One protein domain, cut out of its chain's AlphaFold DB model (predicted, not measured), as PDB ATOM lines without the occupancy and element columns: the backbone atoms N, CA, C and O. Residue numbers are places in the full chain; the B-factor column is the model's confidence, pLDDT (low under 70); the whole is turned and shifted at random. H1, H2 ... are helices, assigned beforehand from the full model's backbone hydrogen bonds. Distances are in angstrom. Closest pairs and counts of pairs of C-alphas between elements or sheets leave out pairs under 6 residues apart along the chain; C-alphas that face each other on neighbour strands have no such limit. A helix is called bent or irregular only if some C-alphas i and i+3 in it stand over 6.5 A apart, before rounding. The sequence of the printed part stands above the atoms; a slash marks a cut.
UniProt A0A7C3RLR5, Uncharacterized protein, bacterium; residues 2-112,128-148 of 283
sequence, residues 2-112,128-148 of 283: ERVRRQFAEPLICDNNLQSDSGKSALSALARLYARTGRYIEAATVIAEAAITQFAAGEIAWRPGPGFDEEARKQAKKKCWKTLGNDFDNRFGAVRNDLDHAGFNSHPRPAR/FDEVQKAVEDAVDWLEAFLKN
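What this domain is: This is residues 2 to 112 and 128 to 148 of the 283 residues of an uncharacterized protein of bacterium (UniProt A0A7C3RLR5). Three helices, H2, H3 and H6, run side by side as a bundle whose centres make a triangle. The bent helix H5 folds over the bundle in two arms: H5a crosses one end of H3, while H5b packs at a slant on H3 and H6. H1 packs on H2 on the side of the bundle away from H5, and the short H4 packs on H5a. The printed part has 132 residues with six named helices, in the order H1, H2, H3, H4, H5, H6, and no named strand, and its class is all helix. The whole is compact and rounded, with a radius of gyration of the C-alphas of 15.1 A and spans of 42 by 42 by 28 A.

How they stand to each other: H1, residues 2 to 12, touches H2, residues 21 to 36, at a steep tilt of 58 degrees, and the two run opposite ways; their closest C-alphas, those of Leu 12 and Ala 26, are 4.3 A apart. H2 and H3, residues 40 to 53, form a helical hairpin at a shallow tilt of 18 degrees, opposite ways, with the C-alphas of Ala 31 and Ala 43 closest at 4.6 A. H4, residues 59 to 62, is close to H3 but not clearly touching it; the closest C-alphas are those of Thr 53 and Trp 62, 5.5 A apart. H5, residues 70 to 100, was assigned as one helix by its hydrogen bonds, but it is bent, with C-alphas 83 and 86 at 9.2 A. Its arms, H5a, residues 70 to 83, and H5b, residues 86 to 100, stand at a steep tilt of 50 degrees. H5a touches H4 with its residues 70 to 76 alone, and the closest C-alphas are those of Ala 61 and Arg 73 at 5.1 A. Residues 76 to 80 of H5a touch residues 51 to 53 of H3, about perpendicular at 86 degrees; the C-alphas of Ile 52 and Lys 77 are closest at 5.4 A. H5b touches H3 at a steep tilt of 44 degrees, opposite ways, with the C-alphas of Ala 44 and Arg 96 closest at 5.6 A. H6, residues 128 to 147, completes a bundle, a group of helices side by side, with H2 and H3. It touches H2 at a shallow tilt of 9 degrees, opposite ways, with the C-alphas of Ser 28 and Glu 143 closest at 5.9 A. It touches H3 at a shallow tilt of 24 degrees, the same way, with the C-alphas of Ile 47 and Leu 142 closest at 6.5 A. Residues 131 to 138 of H6 touch residues 91 to 95 of H5b, with the C-alphas of Phe 92 and Ala 138 closest at 6.2 A. H1 and H3 are apart, and so are H5a and H6. In H2, H3, H5a and H6 every O i to N i+4 pair is within hydrogen-bond range; in H1 it is 4 of 7, in H5b 9 of 11, and H4 is too short for such a pair.

Where its parts are: H1 begins at C-alpha 2, (-8.341, 3.699, 18.191), and is 14.9 A long; it is irregular, but only just, with C-alphas 7 and 10 at 6.7 A. H2 measures 22.3 A, H3 19.7 A and H4 5.7 A. H5a, 19.8 A, ends at C-alpha 83, (-20.173, 12.864, 56.359). H5b, 19.3 A, is irregular, with C-alphas 91 and 94 at 7.0 A. H6, 28.9 A, ends at C-alpha 147, (-19.420, 16.366, 40.154).

The domain as a whole: The two C-alphas farthest apart are those of Glu 2 and Ser 106, 46.3 A. Residues 101 to 112 hold no named element. Residues 113 to 127 are not printed, and C-alphas 112 and 128 are 12.0 A apart across this cut. Of the links that are printed whole, none is long. The mean pLDDT of the printed part is 82.4; residues 85 to 95 and 103 to 112 are under 70.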
ATOM      1  N   GLU A   2      -7.903   2.339  17.824       82.88
ATOM      2  CA  GLU A   2      -8.341   3.699  18.191       82.88
ATOM      3  C   GLU A   2      -9.668   3.758  18.969       82.88
ATOM      4  O   GLU A   2      -9.755   4.420  19.999       82.88
ATOM      5  N   ARG A   3     -10.669   2.956  18.578       83.12
ATOM      6  CA  ARG A   3     -11.932   2.822  19.332       83.12
ATOM      7  C   ARG A   3     -11.725   2.315  20.764       83.12
ATOM      8  O   ARG A   3     -12.376   2.806  21.677       83.12
ATOM      9  N   VAL A   4     -10.826   1.348  20.958       82.69
ATOM     10  CA  VAL A   4     -10.522   0.792  22.288       82.69
ATOM     11  C   VAL A   4      -9.833   1.854  23.139       82.69
ATOM     12  O   VAL A   4     -10.255   2.102  24.261       82.69
ATOM     13  N   ARG A   5      -8.839   2.554  22.585       86.00
ATOM     14  CA  ARG A   5      -8.159   3.652  23.280       86.00
ATOM     15  C   ARG A   5      -9.144   4.737  23.728       86.00
ATOM     16  O   ARG A   5      -9.158   5.084  24.904       86.00
ATOM     17  N   ARG A   6     -10.021   5.186  22.829       85.75
ATOM     18  CA  ARG A   6     -11.022   6.226  23.103       85.75
ATOM     19  C   ARG A   6     -12.077   5.817  24.130       85.75
ATOM     20  O   ARG A   6     -12.538   6.643  24.904       85.75
ATOM     21  N   GLN A   7     -12.479   4.546  24.141       83.25
ATOM     22  CA  GLN A   7     -13.527   4.061  25.048       83.25
ATOM     23  C   GLN A   7     -13.006   3.605  26.416       83.25
ATOM     24  O   GLN A   7     -13.751   3.692  27.390       83.25
ATOM     25  N   PHE A   8     -11.769   3.106  26.489       86.19
ATOM     26  CA  PHE A   8     -11.243   2.432  27.681       86.19
ATOM     27  C   PHE A   8     -10.070   3.158  28.336       86.19
ATOM     28  O   PHE A   8      -9.926   3.055  29.546       86.19
ATOM     29  N   ALA A   9      -9.225   3.856  27.572       88.69
ATOM     30  CA  ALA A   9      -7.994   4.447  28.096       88.69
ATOM     31  C   ALA A   9      -8.103   5.964  28.275       88.69
ATOM     32  O   ALA A   9      -7.771   6.468  29.340       88.69
ATOM     33  N   GLU A  10      -8.596   6.688  27.267       92.25
ATOM     34  CA  GLU A  10      -8.709   8.155  27.311       92.25
ATOM     35  C   GLU A  10      -9.511   8.683  28.510       92.25
ATOM     36  O   GLU A  10      -9.022   9.606  29.157       92.25
ATOM     37  N   PRO A  11     -10.663   8.091  28.893       92.94
ATOM     38  CA  PRO A  11     -11.413   8.549  30.064       92.94
ATOM     39  C   PRO A  11     -10.683   8.359  31.399       92.94
ATOM     40  O   PRO A  11     -11.100   8.936  32.395       92.94
ATOM     41  N   LEU A  12      -9.636   7.527  31.437       92.12
ATOM     42  CA  LEU A  12      -8.851   7.236  32.641       92.12
ATOM     43  C   LEU A  12      -7.626   8.149  32.774       92.12
ATOM     44  O   LEU A  12      -6.919   8.086  33.780       92.12
ATOM     45  N   ILE A  13      -7.346   8.972  31.760       92.12
ATOM     46  CA  ILE A  13      -6.227   9.911  31.786       92.12
ATOM     47  C   ILE A  13      -6.587  11.058  32.730       92.12
ATOM     48  O   ILE A  13      -7.555  11.783  32.510       92.12
ATOM     49  N   CYS A  14      -5.774  11.236  33.761       91.44
ATOM     50  CA  CYS A  14      -5.858  12.337  34.709       91.44
ATOM     51  C   CYS A  14      -4.454  12.810  35.090       91.44
ATOM     52  O   CYS A  14      -3.451  12.185  34.733       91.44
ATOM     53  N   ASP A  15      -4.387  13.937  35.790       87.56
ATOM     54  CA  ASP A  15      -3.169  14.330  36.487       87.56
ATOM     55  C   ASP A  15      -2.867  13.388  37.668       87.56
ATOM     56  O   ASP A  15      -3.636  12.494  38.017       87.56
ATOM     57  N   ASN A  16      -1.723  13.595  38.321       84.44
ATOM     58  CA  ASN A  16      -1.352  12.826  39.509       84.44
ATOM     59  C   ASN A  16      -2.151  13.234  40.762       84.44
ATOM     60  O   ASN A  16      -1.684  12.964  41.863       84.44
ATOM     61  N   ASN A  17      -3.306  13.897  40.627       86.88
ATOM     62  CA  ASN A  17      -4.146  14.343  41.729       86.88
ATOM     63  C   ASN A  17      -5.558  13.754  41.624       86.88
ATOM     64  O   ASN A  17      -6.430  14.249  40.917       86.88
ATOM     65  N   LEU A  18      -5.831  12.730  42.430       88.94
ATOM     66  CA  LEU A  18      -7.131  12.058  42.446       88.94
ATOM     67  C   LEU A  18      -8.276  12.904  43.048       88.94
ATOM     68  O   LEU A  18      -9.439  12.504  42.973       88.94
ATOM     69  N   GLN A  19      -7.975  14.071  43.631       89.25
ATOM     70  CA  GLN A  19      -8.960  15.071  44.067       89.25
ATOM     71  C   GLN A  19      -9.225  16.156  43.007       89.25
ATOM     72  O   GLN A  19     -10.172  16.931  43.159       89.25
ATOM     73  N   SER A  20      -8.423  16.234  41.938       90.12
ATOM     74  CA  SER A  20      -8.656  17.175  40.838       90.12
ATOM     75  C   SER A  20      -9.908  16.795  40.047       90.12
ATOM     76  O   SER A  20     -10.382  15.661  40.109       90.12
ATOM     77  N   ASP A  21     -10.440  17.719  39.248       90.75
ATOM     78  CA  ASP A  21     -11.583  17.417  38.376       90.75
ATOM     79  C   ASP A  21     -11.251  16.333  37.338       90.75
ATOM     80  O   ASP A  21     -12.104  15.504  37.003       90.75
ATOM     81  N   SER A  22      -9.993  16.280  36.881       92.75
ATOM     82  CA  SER A  22      -9.519  15.215  35.993       92.75
ATOM     83  C   SER A  22      -9.417  13.871  36.722       92.75
ATOM     84  O   SER A  22      -9.896  12.862  36.203       92.75
ATOM     85  N   GLY A  23      -8.901  13.852  37.956       92.62
ATOM     86  CA  GLY A  23      -8.807  12.659  38.800       92.62
ATOM     87  C   GLY A  23     -10.173  12.094  39.181       92.62
ATOM     88  O   GLY A  23     -10.419  10.896  39.037       92.62
ATOM     89  N   LYS A  24     -11.109  12.962  39.575       93.69
ATOM     90  CA  LYS A  24     -12.517  12.614  39.821       93.69
ATOM     91  C   LYS A  24     -13.166  11.993  38.586       93.69
ATOM     92  O   LYS A  24     -13.808  10.946  38.682       93.69
ATOM     93  N   SER A  25     -12.962  12.608  37.421       93.94
ATOM     94  CA  SER A  25     -13.477  12.095  36.147       93.94
ATOM     95  C   SER A  25     -12.895  10.720  35.811       93.94
ATOM     96  O   SER A  25     -13.643   9.822  35.423       93.94
ATOM     97  N   ALA A  26     -11.594  10.515  36.033       95.00
ATOM     98  CA  ALA A  26     -10.934   9.232  35.801       95.00
ATOM     99  C   ALA A  26     -11.416   8.131  36.755       95.00
ATOM    100  O   ALA A  26     -11.695   7.018  36.313       95.00
ATOM    101  N   LEU A  27     -11.584   8.432  38.046       95.06
ATOM    102  CA  LEU A  27     -12.121   7.491  39.039       95.06
ATOM    103  C   LEU A  27     -13.554   7.068  38.706       95.06
ATOM    104  O   LEU A  27     -13.885   5.881  38.727       95.06
ATOM    105  N   SER A  28     -14.387   8.037  38.338       94.88
ATOM    106  CA  SER A  28     -15.745   7.802  37.857       94.88
ATOM    107  C   SER A  28     -15.766   6.915  36.609       94.88
ATOM    108  O   SER A  28     -16.515   5.938  36.539       94.88
ATOM    109  N   ALA A  29     -14.928   7.232  35.621       95.44
ATOM    110  CA  ALA A  29     -14.832   6.467  34.387       95.44
ATOM    111  C   ALA A  29     -14.324   5.040  34.635       95.44
ATOM    112  O   ALA A  29     -14.820   4.102  34.008       95.44
ATOM    113  N   LEU A  30     -13.393   4.860  35.578       96.06
ATOM    114  CA  LEU A  30     -12.875   3.556  35.982       96.06
ATOM    115  C   LEU A  30     -13.958   2.701  36.646       96.06
ATOM    116  O   LEU A  30     -14.141   1.545  36.264       96.06
ATOM    117  N   ALA A  31     -14.723   3.273  37.580       95.00
ATOM    118  CA  ALA A  31     -15.843   2.587  38.223       95.00
ATOM    119  C   ALA A  31     -16.888   2.133  37.189       95.00
ATOM    120  O   ALA A  31     -17.278   0.963  37.159       95.00
ATOM    121  N   ARG A  32     -17.278   3.029  36.269       94.88
ATOM    122  CA  ARG A  32     -18.227   2.712  35.189       94.88
ATOM    123  C   ARG A  32     -17.664   1.700  34.191       94.88
ATOM    124  O   ARG A  32     -18.415   0.903  33.624       94.88
ATOM    125  N   LEU A  33     -16.358   1.713  33.936       95.12
ATOM    126  CA  LEU A  33     -15.705   0.715  33.094       95.12
ATOM    127  C   LEU A  33     -15.775  -0.678  33.734       95.12
ATOM    128  O   LEU A  33     -16.170  -1.635  33.063       95.12
ATOM    129  N   TYR A  34     -15.443  -0.790  35.018       95.12
ATOM    130  CA  TYR A  34     -15.514  -2.061  35.734       95.12
ATOM    131  C   TYR A  34     -16.943  -2.594  35.830       95.12
ATOM    132  O   TYR A  34     -17.175  -3.754  35.495       95.12
ATOM    133  N   ALA A  35     -17.921  -1.741  36.144       92.00
ATOM    134  CA  ALA A  35     -19.325  -2.148  36.182       92.00
ATOM    135  C   ALA A  35     -19.807  -2.697  34.825       92.00
ATOM    136  O   ALA A  35     -20.330  -3.807  34.752       92.00
ATOM    137  N   ARG A  36     -19.545  -1.980  33.719       91.81
ATOM    138  CA  ARG A  36     -19.960  -2.407  32.365       91.81
ATOM    139  C   ARG A  36     -19.267  -3.671  31.864       91.81
ATOM    140  O   ARG A  36     -19.761  -4.300  30.934       91.81
ATOM    141  N   THR A  37     -18.115  -4.020  32.429       91.88
ATOM    142  CA  THR A  37     -17.360  -5.230  32.066       91.88
ATOM    143  C   THR A  37     -17.625  -6.400  33.017       91.88
ATOM    144  O   THR A  37     -16.961  -7.427  32.908       91.88
ATOM    145  N   GLY A  38     -18.590  -6.267  33.937       89.69
ATOM    146  CA  GLY A  38     -18.949  -7.307  34.908       89.69
ATOM    147  C   GLY A  38     -17.952  -7.466  36.061       89.69
ATOM    148  O   GLY A  38     -18.036  -8.424  36.825       89.69
ATOM    149  N   ARG A  39     -17.000  -6.537  36.210       92.06
ATOM    150  CA  ARG A  39     -15.976  -6.529  37.269       92.06
ATOM    151  C   ARG A  39     -16.492  -5.800  38.509       92.06
ATOM    152  O   ARG A  39     -16.054  -4.704  38.848       92.06
ATOM    153  N   TYR A  40     -17.517  -6.369  39.138       87.88
ATOM    154  CA  TYR A  40     -18.284  -5.687  40.184       87.88
ATOM    155  C   TYR A  40     -17.521  -5.474  41.491       87.88
ATOM    156  O   TYR A  40     -17.738  -4.455  42.143       87.88
ATOM    157  N   ILE A  41     -16.621  -6.389  41.862       87.94
ATOM    158  CA  ILE A  41     -15.771  -6.226  43.051       87.94
ATOM    159  C   ILE A  41     -14.859  -5.015  42.846       87.94
ATOM    160  O   ILE A  41     -14.819  -4.118  43.680       87.94
ATOM    161  N   GLU A  42     -14.205  -4.932  41.689       92.19
ATOM    162  CA  GLU A  42     -13.294  -3.845  41.345       92.19
ATOM    163  C   GLU A  42     -14.029  -2.512  41.196       92.19
ATOM    164  O   GLU A  42     -13.546  -1.488  41.681       92.19
ATOM    165  N   ALA A  43     -15.219  -2.517  40.585       92.19
ATOM    166  CA  ALA A  43     -16.086  -1.343  40.540       92.19
ATOM    167  C   ALA A  43     -16.402  -0.854  41.956       92.19
ATOM    168  O   ALA A  43     -16.262   0.335  42.245       92.19
ATOM    169  N   ALA A  44     -16.763  -1.775  42.852       87.25
ATOM    170  CA  ALA A  44     -17.059  -1.438  44.228       87.25
ATOM    171  C   ALA A  44     -15.818  -0.889  44.949       87.25
ATOM    172  O   ALA A  44     -15.884   0.182  45.548       87.25
ATOM    173  N   THR A  45     -14.656  -1.529  44.825       89.19
ATOM    174  CA  THR A  45     -13.407  -1.006  45.398       89.19
ATOM    175  C   THR A  45     -13.133   0.429  44.936       89.19
ATOM    176  O   THR A  45     -12.896   1.301  45.769       89.19
ATOM    177  N   VAL A  46     -13.242   0.711  43.632       92.81
ATOM    178  CA  VAL A  46     -13.008   2.060  43.093       92.81
ATOM    179  C   VAL A  46     -14.011   3.071  43.640       92.81
ATOM    180  O   VAL A  46     -13.595   4.160  44.021       92.81
ATOM    181  N   ILE A  47     -15.301   2.731  43.737       90.25
ATOM    182  CA  ILE A  47     -16.323   3.629  44.305       90.25
ATOM    183  C   ILE A  47     -15.973   4.015  45.746       90.25
ATOM    184  O   ILE A  47     -16.004   5.197  46.094       90.25
ATOM    185  N   ALA A  48     -15.597   3.032  46.570       88.31
ATOM    186  CA  ALA A  48     -15.215   3.274  47.957       88.31
ATOM    187  C   ALA A  48     -13.994   4.196  48.054       88.31
ATOM    188  O   ALA A  48     -14.025   5.212  48.751       88.31
ATOM    189  N   GLU A  49     -12.927   3.844  47.342       90.69
ATOM    190  CA  GLU A  49     -11.660   4.563  47.415       90.69
ATOM    191  C   GLU A  49     -11.763   5.964  46.803       90.69
ATOM    192  O   GLU A  49     -11.187   6.905  47.351       90.69
ATOM    193  N   ALA A  50     -12.548   6.136  45.734       91.94
ATOM    194  CA  ALA A  50     -12.819   7.431  45.119       91.94
ATOM    195  C   ALA A  50     -13.551   8.377  46.075       91.94
ATOM    196  O   ALA A  50     -13.167   9.544  46.193       91.94
ATOM    197  N   ALA A  51     -14.561   7.867  46.791       89.81
ATOM    198  CA  ALA A  51     -15.279   8.633  47.800       89.81
ATOM    199  C   ALA A  51     -14.356   9.029  48.963       89.81
ATOM    200  O   ALA A  51     -14.264  10.210  49.288       89.81
ATOM    201  N   ILE A  52     -13.615   8.076  49.547       89.00
ATOM    202  CA  ILE A  52     -12.679   8.330  50.664       89.00
ATOM    203  C   ILE A  52     -11.603   9.347  50.273       89.00
ATOM    204  O   ILE A  52     -11.259  10.218  51.071       89.00
ATOM    205  N   THR A  53     -11.096   9.278  49.042       91.75
ATOM    206  CA  THR A  53     -10.083  10.209  48.536       91.75
ATOM    207  C   THR A  53     -10.534  11.666  48.584       91.75
ATOM    208  O   THR A  53      -9.706  12.527  48.865       91.75
ATOM    209  N   GLN A  54     -11.830  11.968  48.450       90.12
ATOM    210  CA  GLN A  54     -12.326  13.346  48.594       90.12
ATOM    211  C   GLN A  54     -12.223  13.890  50.032       90.12
ATOM    212  O   GLN A  54     -12.342  15.090  50.250       90.12
ATOM    213  N   PHE A  55     -11.964  13.027  51.019       88.44
ATOM    214  CA  PHE A  55     -11.812  13.392  52.430       88.44
ATOM    215  C   PHE A  55     -10.366  13.308  52.936       88.44
ATOM    216  O   PHE A  55     -10.120  13.594  54.109       88.44
ATOM    217  N   ALA A  56      -9.419  12.908  52.085       88.31
ATOM    218  CA  ALA A  56      -8.017  12.750  52.447       88.31
ATOM    219  C   ALA A  56      -7.313  14.102  52.634       88.31
ATOM    220  O   ALA A  56      -7.429  14.998  51.797       88.31
ATOM    221  N   ALA A  57      -6.577  14.233  53.740       80.19
ATOM    222  CA  ALA A  57      -5.827  15.436  54.072       80.19
ATOM    223  C   ALA A  57      -4.433  15.393  53.427       80.19
ATOM    224  O   ALA A  57      -3.536  14.714  53.917       80.19
ATOM    225  N   GLY A  58      -4.258  16.145  52.340       76.44
ATOM    226  CA  GLY A  58      -2.965  16.298  51.671       76.44
ATOM    227  C   GLY A  58      -2.572  15.128  50.763       76.44
ATOM    228  O   GLY A  58      -3.160  14.049  50.794       76.44
ATOM    229  N   GLU A  59      -1.554  15.372  49.931       78.75
ATOM    230  CA  GLU A  59      -1.130  14.469  48.850       78.75
ATOM    231  C   GLU A  59      -0.768  13.062  49.335       78.75
ATOM    232  O   GLU A  59      -1.173  12.068  48.733       78.75
ATOM    233  N   ILE A  60      -0.089  12.964  50.477       80.00
ATOM    234  CA  ILE A  60       0.390  11.696  51.044       80.00
ATOM    235  C   ILE A  60      -0.731  10.757  51.519       80.00
ATOM    236  O   ILE A  60      -0.489   9.569  51.704       80.00
ATOM    237  N   ALA A  61      -1.959  11.257  51.691       80.81
ATOM    238  CA  ALA A  61      -3.100  10.475  52.177       80.81
ATOM    239  C   ALA A  61      -4.019   9.960  51.051       80.81
ATOM    240  O   ALA A  61      -4.905   9.130  51.285       80.81
ATOM    241  N   TRP A  62      -3.852  10.448  49.819       81.31
ATOM    242  CA  TRP A  62      -4.593   9.955  48.651       81.31
ATOM    243  C   TRP A  62      -3.701   9.432  47.526       81.31
ATOM    244  O   TRP A  62      -4.210   8.763  46.626       81.31
ATOM    245  N   ARG A  63      -2.389   9.685  47.571       82.44
ATOM    246  CA  ARG A  63      -1.425   9.174  46.597       82.44
ATOM    247  C   ARG A  63      -0.748   7.901  47.122       82.44
ATOM    248  O   ARG A  63       0.089   7.995  48.016       82.44
ATOM    249  N   PRO A  64      -1.062   6.711  46.583       76.56
ATOM    250  CA  PRO A  64      -0.389   5.483  46.995       76.56
ATOM    251  C   PRO A  64       1.092   5.500  46.587       76.56
ATOM    252  O   PRO A  64       1.440   5.973  45.503       76.56
ATOM    253  N   GLY A  65       1.963   4.950  47.436       81.25
ATOM    254  CA  GLY A  65       3.400   4.841  47.173       81.25
ATOM    255  C   GLY A  65       4.260   5.004  48.431       81.25
ATOM    256  O   GLY A  65       3.735   5.047  49.543       81.25
ATOM    257  N   PRO A  66       5.593   5.087  48.274       81.25
ATOM    258  CA  PRO A  66       6.493   5.398  49.380       81.25
ATOM    259  C   PRO A  66       6.103   6.723  50.047       81.25
ATOM    260  O   PRO A  66       5.964   7.736  49.365       81.25
ATOM    261  N   GLY A  67       5.930   6.710  51.371       81.50
ATOM    262  CA  GLY A  67       5.475   7.881  52.130       81.50
ATOM    263  C   GLY A  67       3.955   8.042  52.211       81.50
ATOM    264  O   GLY A  67       3.498   9.096  52.641       81.50
ATOM    265  N   PHE A  68       3.179   7.026  51.817       85.75
ATOM    266  CA  PHE A  68       1.736   6.997  52.048       85.75
ATOM    267  C   PHE A  68       1.417   7.048  53.547       85.75
ATOM    268  O   PHE A  68       1.923   6.240  54.327       85.75
ATOM    269  N   ASP A  69       0.566   7.992  53.939       87.50
ATOM    270  CA  ASP A  69       0.169   8.196  55.329       87.50
ATOM    271  C   ASP A  69      -1.076   7.359  55.656       87.50
ATOM    272  O   ASP A  69      -2.219   7.734  55.367       87.50
ATOM    273  N   GLU A  70      -0.839   6.192  56.257       87.12
ATOM    274  CA  GLU A  70      -1.899   5.263  56.650       87.12
ATOM    275  C   GLU A  70      -2.845   5.854  57.700       87.12
ATOM    276  O   GLU A  70      -4.054   5.612  57.637       87.12
ATOM    277  N   GLU A  71      -2.334   6.646  58.644       85.31
ATOM    278  CA  GLU A  71      -3.164   7.246  59.689       85.31
ATOM    279  C   GLU A  71      -4.046   8.349  59.110       85.31
ATOM    280  O   GLU A  71      -5.264   8.335  59.315       85.31
ATOM    281  N   ALA A  72      -3.492   9.238  58.286       84.81
ATOM    282  CA  ALA A  72      -4.291  10.225  57.569       84.81
ATOM    283  C   ALA A  72      -5.341   9.557  56.664       84.81
ATOM    284  O   ALA A  72      -6.477  10.038  56.580       84.81
ATOM    285  N   ARG A  73      -5.025   8.407  56.044       88.94
ATOM    286  CA  ARG A  73      -6.009   7.624  55.279       88.94
ATOM    287  C   ARG A  73      -7.117   7.059  56.166       88.94
ATOM    288  O   ARG A  73      -8.292   7.147  55.794       88.94
ATOM    289  N   LYS A  74      -6.789   6.503  57.337       87.12
ATOM    290  CA  LYS A  74      -7.792   6.026  58.307       87.12
ATOM    291  C   LYS A  74      -8.714   7.165  58.740       87.12
ATOM    292  O   LYS A  74      -9.934   6.984  58.752       87.12
ATOM    293  N   GLN A  75      -8.165   8.348  59.010       84.62
ATOM    294  CA  GLN A  75      -8.953   9.535  59.350       84.62
ATOM    295  C   GLN A  75      -9.848   9.990  58.190       84.62
ATOM    296  O   GLN A  75     -11.024  10.291  58.404       84.62
ATOM    297  N   ALA A  76      -9.349   9.961  56.951       87.62
ATOM    298  CA  ALA A  76     -10.140  10.254  55.754       87.62
ATOM    299  C   ALA A  76     -11.336   9.304  55.612       87.62
ATOM    300  O   ALA A  76     -12.457   9.740  55.347       87.62
ATOM    301  N   LYS A  77     -11.118   8.005  55.850       87.69
ATOM    302  CA  LYS A  77     -12.177   6.991  55.846       87.69
ATOM    303  C   LYS A  77     -13.208   7.263  56.943       87.69
ATOM    304  O   LYS A  77     -14.398   7.309  56.634       87.69
ATOM    305  N   LYS A  78     -12.770   7.516  58.186       83.75
ATOM    306  CA  LYS A  78     -13.655   7.906  59.304       83.75
ATOM    307  C   LYS A  78     -14.496   9.139  58.940       83.75
ATOM    308  O   LYS A  78     -15.713   9.130  59.119       83.75
ATOM    309  N   LYS A  79     -13.872  10.180  58.373       84.69
ATOM    310  CA  LYS A  79     -14.543  11.424  57.955       84.69
ATOM    311  C   LYS A  79     -15.555  11.186  56.834       84.69
ATOM    312  O   LYS A  79     -16.692  11.623  56.960       84.69
ATOM    313  N   CYS A  80     -15.170  10.450  55.793       85.69
ATOM    314  CA  CYS A  80     -16.047  10.051  54.691       85.69
ATOM    315  C   CYS A  80     -17.313   9.361  55.216       85.69
ATOM    316  O   CYS A  80     -18.429   9.754  54.879       85.69
ATOM    317  N   TRP A  81     -17.146   8.398  56.122       79.69
ATOM    318  CA  TRP A  81     -18.258   7.649  56.704       79.69
ATOM    319  C   TRP A  81     -19.152   8.535  57.573       79.69
ATOM    320  O   TRP A  81     -20.375   8.464  57.470       79.69
ATOM    321  N   LYS A  82     -18.559   9.426  58.376       80.44
ATOM    322  CA  LYS A  82     -19.308  10.393  59.190       80.44
ATOM    323  C   LYS A  82     -20.105  11.382  58.334       80.44
ATOM    324  O   LYS A  82     -21.224  11.727  58.698       80.44
ATOM    325  N   THR A  83     -19.544  11.849  57.218       77.56
ATOM    326  CA  THR A  83     -20.173  12.864  56.359       77.56
ATOM    327  C   THR A  83     -21.245  12.280  55.447       77.56
ATOM    328  O   THR A  83     -22.307  12.878  55.306       77.56
ATOM    329  N   LEU A  84     -20.987  11.129  54.827       77.00
ATOM    330  CA  LEU A  84     -21.941  10.500  53.910       77.00
ATOM    331  C   LEU A  84     -23.011   9.674  54.648       77.00
ATOM    332  O   LEU A  84     -24.049   9.344  54.071       77.00
ATOM    333  N   GLY A  85     -22.778   9.383  55.932       67.00
ATOM    334  CA  GLY A  85     -23.745   8.796  56.852       67.00
ATOM    335  C   GLY A  85     -24.231   7.400  56.453       67.00
ATOM    336  O   GLY A  85     -23.612   6.684  55.663       67.00
ATOM    337  N   ASN A  86     -25.392   7.025  57.001       60.94
ATOM    338  CA  ASN A  86     -26.039   5.730  56.759       60.94
ATOM    339  C   ASN A  86     -26.371   5.482  55.278       60.94
ATOM    340  O   ASN A  86     -26.514   4.331  54.875       60.94
ATOM    341  N   ASP A  87     -26.495   6.529  54.460       57.66
ATOM    342  CA  ASP A  87     -26.863   6.405  53.048       57.66
ATOM    343  C   ASP A  87     -25.757   5.746  52.214       57.66
ATOM    344  O   ASP A  87     -26.052   4.914  51.352       57.66
ATOM    345  N   PHE A  88     -24.488   6.031  52.517       64.56
ATOM    346  CA  PHE A  88     -23.347   5.362  51.888       64.56
ATOM    347  C   PHE A  88     -23.258   3.884  52.295       64.56
ATOM    348  O   PHE A  88     -23.087   3.009  51.444       64.56
ATOM    349  N   ASP A  89     -23.437   3.583  53.583       64.44
ATOM    350  CA  ASP A  89     -23.309   2.218  54.107       64.44
ATOM    351  C   ASP A  89     -24.478   1.312  53.661       64.44
ATOM    352  O   ASP A  89     -24.278   0.179  53.209       64.44
ATOM    353  N   ASN A  90     -25.705   1.848  53.670       60.00
ATOM    354  CA  ASN A  90     -26.914   1.128  53.260       60.00
ATOM    355  C   ASN A  90     -26.949   0.836  51.754       60.00
ATOM    356  O   ASN A  90     -27.343  -0.262  51.342       60.00
ATOM    357  N   ARG A  91     -26.555   1.803  50.916       61.00
ATOM    358  CA  ARG A  91     -26.591   1.634  49.454       61.00
ATOM    359  C   ARG A  91     -25.402   0.814  48.974       61.00
ATOM    360  O   ARG A  91     -25.583  -0.168  48.254       61.00
ATOM    361  N   PHE A  92     -24.208   1.162  49.439       66.56
ATOM    362  CA  PHE A  92     -22.960   0.699  48.854       66.56
ATOM    363  C   PHE A  92     -22.116  -0.153  49.818       66.56
ATOM    364  O   PHE A  92     -21.702  -1.252  49.438       66.56
ATOM    365  N   GLY A  93     -21.936   0.277  51.073       67.12
ATOM    366  CA  GLY A  93     -21.090  -0.406  52.066       67.12
ATOM    367  C   GLY A  93     -21.436  -1.883  52.240       67.12
ATOM    368  O   GLY A  93     -20.578  -2.749  52.083       67.12
ATOM    369  N   ALA A  94     -22.717  -2.206  52.411       65.44
ATOM    370  CA  ALA A  94     -23.139  -3.596  52.555       65.44
ATOM    371  C   ALA A  94     -23.076  -4.426  51.247       65.44
ATOM    372  O   ALA A  94     -23.176  -5.642  51.320       65.44
ATOM    373  N   VAL A  95     -22.998  -3.822  50.047       68.81
ATOM    374  CA  VAL A  95     -22.863  -4.582  48.775       68.81
ATOM    375  C   VAL A  95     -21.393  -4.881  48.590       68.81
ATOM    376  O   VAL A  95     -21.037  -6.028  48.348       68.81
ATOM    377  N   ARG A  96     -20.547  -3.866  48.785       76.00
ATOM    378  CA  ARG A  96     -19.098  -4.013  48.785       76.00
ATOM    379  C   ARG A  96     -18.660  -5.071  49.790       76.00
ATOM    380  O   ARG A  96     -17.947  -5.980  49.412       76.00
ATOM    381  N   ASN A  97     -19.153  -5.019  51.027       75.69
ATOM    382  CA  ASN A  97     -18.786  -5.992  52.057       75.69
ATOM    383  C   ASN A  97     -19.236  -7.421  51.702       75.69
ATOM    384  O   ASN A  97     -18.507  -8.380  51.937       75.69
ATOM    385  N   ASP A  98     -20.418  -7.582  51.097       71.94
ATOM    386  CA  ASP A  98     -20.862  -8.886  50.590       71.94
ATOM    387  C   ASP A  98     -19.967  -9.381  49.438       71.94
ATOM    388  O   ASP A  98     -19.630 -10.563  49.398       71.94
ATOM    389  N   LEU A  99     -19.570  -8.494  48.521       74.88
ATOM    390  CA  LEU A  99     -18.726  -8.809  47.365       74.88
ATOM    391  C   LEU A  99     -17.272  -9.110  47.754       74.88
ATOM    392  O   LEU A  99     -16.742 -10.139  47.339       74.88
ATOM    393  N   ASP A 100     -16.660  -8.269  48.588       75.94
ATOM    394  CA  ASP A 100     -15.281  -8.397  49.080       75.94
ATOM    395  C   ASP A 100     -15.087  -9.714  49.840       75.94
ATOM    396  O   ASP A 100     -14.068 -10.389  49.699       75.94
ATOM    397  N   HIS A 101     -16.090 -10.114  50.623       77.50
ATOM    398  CA  HIS A 101     -16.068 -11.374  51.359       77.50
ATOM    399  C   HIS A 101     -16.626 -12.558  50.558       77.50
ATOM    400  O   HIS A 101     -16.756 -13.646  51.114       77.50
ATOM    401  N   ALA A 102     -16.995 -12.378  49.285       70.62
ATOM    402  CA  ALA A 102     -17.650 -13.401  48.460       70.62
ATOM    403  C   ALA A 102     -18.865 -14.068  49.153       70.62
ATOM    404  O   ALA A 102     -19.131 -15.258  48.981       70.62
ATOM    405  N   GLY A 103     -19.594 -13.302  49.971       65.50
ATOM    406  CA  GLY A 103     -20.722 -13.760  50.786       65.50
ATOM    407  C   GLY A 103     -20.358 -14.404  52.133       65.50
ATOM    408  O   GLY A 103     -21.264 -14.740  52.894       65.50
ATOM    409  N   PHE A 104     -19.075 -14.550  52.472       67.12
ATOM    410  CA  PHE A 104     -18.596 -15.095  53.751       67.12
ATOM    411  C   PHE A 104     -18.400 -13.997  54.808       67.12
ATOM    412  O   PHE A 104     -17.287 -13.741  55.260       67.12
ATOM    413  N   ASN A 105     -19.484 -13.334  55.213       67.50
ATOM    414  CA  ASN A 105     -19.450 -12.354  56.303       67.50
ATOM    415  C   ASN A 105     -20.454 -12.701  57.418       67.50
ATOM    416  O   ASN A 105     -21.259 -13.620  57.283       67.50
ATOM    417  N   SER A 106     -20.374 -12.003  58.556       60.91
ATOM    418  CA  SER A 106     -21.185 -12.299  59.750       60.91
ATOM    419  C   SER A 106     -22.668 -11.932  59.609       60.91
ATOM    420  O   SER A 106     -23.488 -12.417  60.388       60.91
ATOM    421  N   HIS A 107     -23.017 -11.088  58.634       61.28
ATOM    422  CA  HIS A 107     -24.368 -10.575  58.405       61.28
ATOM    423  C   HIS A 107     -24.651 -10.422  56.899       61.28
ATOM    424  O   HIS A 107     -24.884  -9.301  56.433       61.28
ATOM    425  N   PRO A 108     -24.629 -11.516  56.115       62.25
ATOM    426  CA  PRO A 108     -24.800 -11.417  54.673       62.25
ATOM    427  C   PRO A 108     -26.210 -10.910  54.381       62.25
ATOM    428  O   PRO A 108     -27.178 -11.343  55.022       62.25
ATOM    429  N   ARG A 109     -26.363  -9.989  53.424       56.72
ATOM    430  CA  ARG A 109     -27.710  -9.510  53.083       56.72
ATOM    431  C   ARG A 109     -28.561 -10.666  52.535       56.72
ATOM    432  O   ARG A 109     -28.104 -11.374  51.636       56.72
ATOM    433  N   PRO A 110     -29.812 -10.827  53.004       51.31
ATOM    434  CA  PRO A 110     -30.709 -11.847  52.476       51.31
ATOM    435  C   PRO A 110     -31.110 -11.519  51.030       51.31
ATOM    436  O   PRO A 110     -31.354 -10.355  50.704       51.31
ATOM    437  N   ALA A 111     -31.217 -12.538  50.174       47.69
ATOM    438  CA  ALA A 111     -31.818 -12.402  48.848       47.69
ATOM    439  C   ALA A 111     -33.280 -11.933  48.977       47.69
ATOM    440  O   ALA A 111     -34.041 -12.451  49.806       47.69
ATOM    441  N   ARG A 112     -33.691 -10.932  48.191       44.59
ATOM    442  CA  ARG A 112     -35.047 -10.382  48.272       44.59
ATOM    443  C   ARG A 112     -35.998 -11.315  47.520       44.59
ATOM    444  O   ARG A 112     -35.928 -11.445  46.306       44.59
ATOM    445  N   PHE A 128     -27.800 -12.330  40.366       70.69
ATOM    446  CA  PHE A 128     -26.759 -11.565  39.682       70.69
ATOM    447  C   PHE A 128     -27.267 -10.179  39.265       70.69
ATOM    448  O   PHE A 128     -26.569  -9.183  39.459       70.69
ATOM    449  N   ASP A 129     -28.520 -10.103  38.813       76.88
ATOM    450  CA  ASP A 129     -29.175  -8.865  38.386       76.88
ATOM    451  C   ASP A 129     -29.302  -7.837  39.523       76.88
ATOM    452  O   ASP A 129     -29.154  -6.633  39.309       76.88
ATOM    453  N   GLU A 130     -29.527  -8.290  40.763       75.00
ATOM    454  CA  GLU A 130     -29.613  -7.398  41.926       75.00
ATOM    455  C   GLU A 130     -28.247  -6.802  42.281       75.00
ATOM    456  O   GLU A 130     -28.151  -5.630  42.655       75.00
ATOM    457  N   VAL A 131     -27.187  -7.607  42.168       77.56
ATOM    458  CA  VAL A 131     -25.807  -7.164  42.399       77.56
ATOM    459  C   VAL A 131     -25.393  -6.172  41.323       77.56
ATOM    460  O   VAL A 131     -24.901  -5.093  41.657       77.56
ATOM    461  N   GLN A 132     -25.636  -6.511  40.055       84.44
ATOM    462  CA  GLN A 132     -25.365  -5.634  38.926       84.44
ATOM    463  C   GLN A 132     -26.063  -4.288  39.119       84.44
ATOM    464  O   GLN A 132     -25.398  -3.250  39.115       84.44
ATOM    465  N   LYS A 133     -27.376  -4.301  39.377       83.75
ATOM    466  CA  LYS A 133     -28.148  -3.076  39.579       83.75
ATOM    467  C   LYS A 133     -27.622  -2.242  40.746       83.75
ATOM    468  O   LYS A 133     -27.507  -1.027  40.624       83.75
ATOM    469  N   ALA A 134     -27.293  -2.868  41.875       81.69
ATOM    470  CA  ALA A 134     -26.790  -2.134  43.031       81.69
ATOM    471  C   ALA A 134     -25.431  -1.470  42.760       81.69
ATOM    472  O   ALA A 134     -25.177  -0.369  43.249       81.69
ATOM    473  N   VAL A 135     -24.561  -2.121  41.982       85.56
ATOM    474  CA  VAL A 135     -23.281  -1.532  41.570       85.56
ATOM    475  C   VAL A 135     -23.499  -0.401  40.568       85.56
ATOM    476  O   VAL A 135     -22.876   0.645  40.716       85.56
ATOM    477  N   GLU A 136     -24.397  -0.561  39.598       88.25
ATOM    478  CA  GLU A 136     -24.757   0.499  38.645       88.25
ATOM    479  C   GLU A 136     -25.332   1.734  39.355       88.25
ATOM    480  O   GLU A 136     -24.836   2.842  39.151       88.25
ATOM    481  N   ASP A 137     -26.286   1.540  40.272       85.12
ATOM    482  CA  ASP A 137     -26.863   2.619  41.083       85.12
ATOM    483  C   ASP A 137     -25.774   3.322  41.931       85.12
ATOM    484  O   ASP A 137     -25.810   4.540  42.133       85.12
ATOM    485  N   ALA A 138     -24.771   2.576  42.416       84.69
ATOM    486  CA  ALA A 138     -23.640   3.133  43.160       84.69
ATOM    487  C   ALA A 138     -22.647   3.906  42.272       84.69
ATOM    488  O   ALA A 138     -22.087   4.906  42.725       84.69
ATOM    489  N   VAL A 139     -22.445   3.488  41.018       90.00
ATOM    490  CA  VAL A 139     -21.661   4.248  40.027       90.00
ATOM    491  C   VAL A 139     -22.343   5.580  39.720       90.00
ATOM    492  O   VAL A 139     -21.682   6.618  39.743       90.00
ATOM    493  N   ASP A 140     -23.654   5.572  39.474       89.19
ATOM    494  CA  ASP A 140     -24.416   6.794  39.191       89.19
ATOM    495  C   ASP A 140     -24.395   7.758  40.388       89.19
ATOM    496  O   ASP A 140     -24.225   8.971  40.227       89.19
ATOM    497  N   TRP A 141     -24.497   7.217  41.604       86.75
ATOM    498  CA  TRP A 141     -24.316   7.996  42.825       86.75
ATOM    499  C   TRP A 141     -22.909   8.599  42.923       86.75
ATOM    500  O   TRP A 141     -22.792   9.794  43.196       86.75
ATOM    501  N   LEU A 142     -21.853   7.813  42.676       89.06
ATOM    502  CA  LEU A 142     -20.473   8.304  42.714       89.06
ATOM    503  C   LEU A 142     -20.283   9.445  41.715       89.06
ATOM    504  O   LEU A 142     -19.666  10.450  42.042       89.06
ATOM    505  N   GLU A 143     -20.834   9.317  40.514       90.88
ATOM    506  CA  GLU A 143     -20.775  10.360  39.492       90.88
ATOM    507  C   GLU A 143     -21.415  11.669  39.926       90.88
ATOM    508  O   GLU A 143     -20.837  12.740  39.728       90.88
ATOM    509  N   ALA A 144     -22.605  11.587  40.515       87.94
ATOM    510  CA  ALA A 144     -23.275  12.753  41.067       87.94
ATOM    511  C   ALA A 144     -22.455  13.363  42.214       87.94
ATOM    512  O   ALA A 144     -22.248  14.578  42.242       87.94
ATOM    513  N   PHE A 145     -21.940  12.514  43.109       86.50
ATOM    514  CA  PHE A 145     -21.109  12.919  44.236       86.50
ATOM    515  C   PHE A 145     -19.795  13.561  43.791       86.50
ATOM    516  O   PHE A 145     -19.408  14.562  44.357       86.50
ATOM    517  N   LEU A 146     -19.092  13.054  42.783       89.88
ATOM    518  CA  LEU A 146     -17.809  13.634  42.375       89.88
ATOM    519  C   LEU A 146     -17.974  14.933  41.574       89.88
ATOM    520  O   LEU A 146     -17.094  15.791  41.636       89.88
ATOM    521  N   LYS A 147     -19.089  15.105  40.850       87.44
ATOM    522  CA  LYS A 147     -19.420  16.366  40.154       87.44
ATOM    523  C   LYS A 147     -19.767  17.483  41.126       87.44
ATOM    524  O   LYS A 147     -19.350  18.617  40.927       87.44
ATOM    525  N   ASN A 148     -20.515  17.143  42.168       81.00
ATOM    526  CA  ASN A 148     -20.832  18.034  43.272       81.00
ATOM    527  C   ASN A 148     -20.420  17.330  44.562       81.00
ATOM    528  O   ASN A 148     -21.293  16.781  45.247       81.00
TER     529      ASN A 148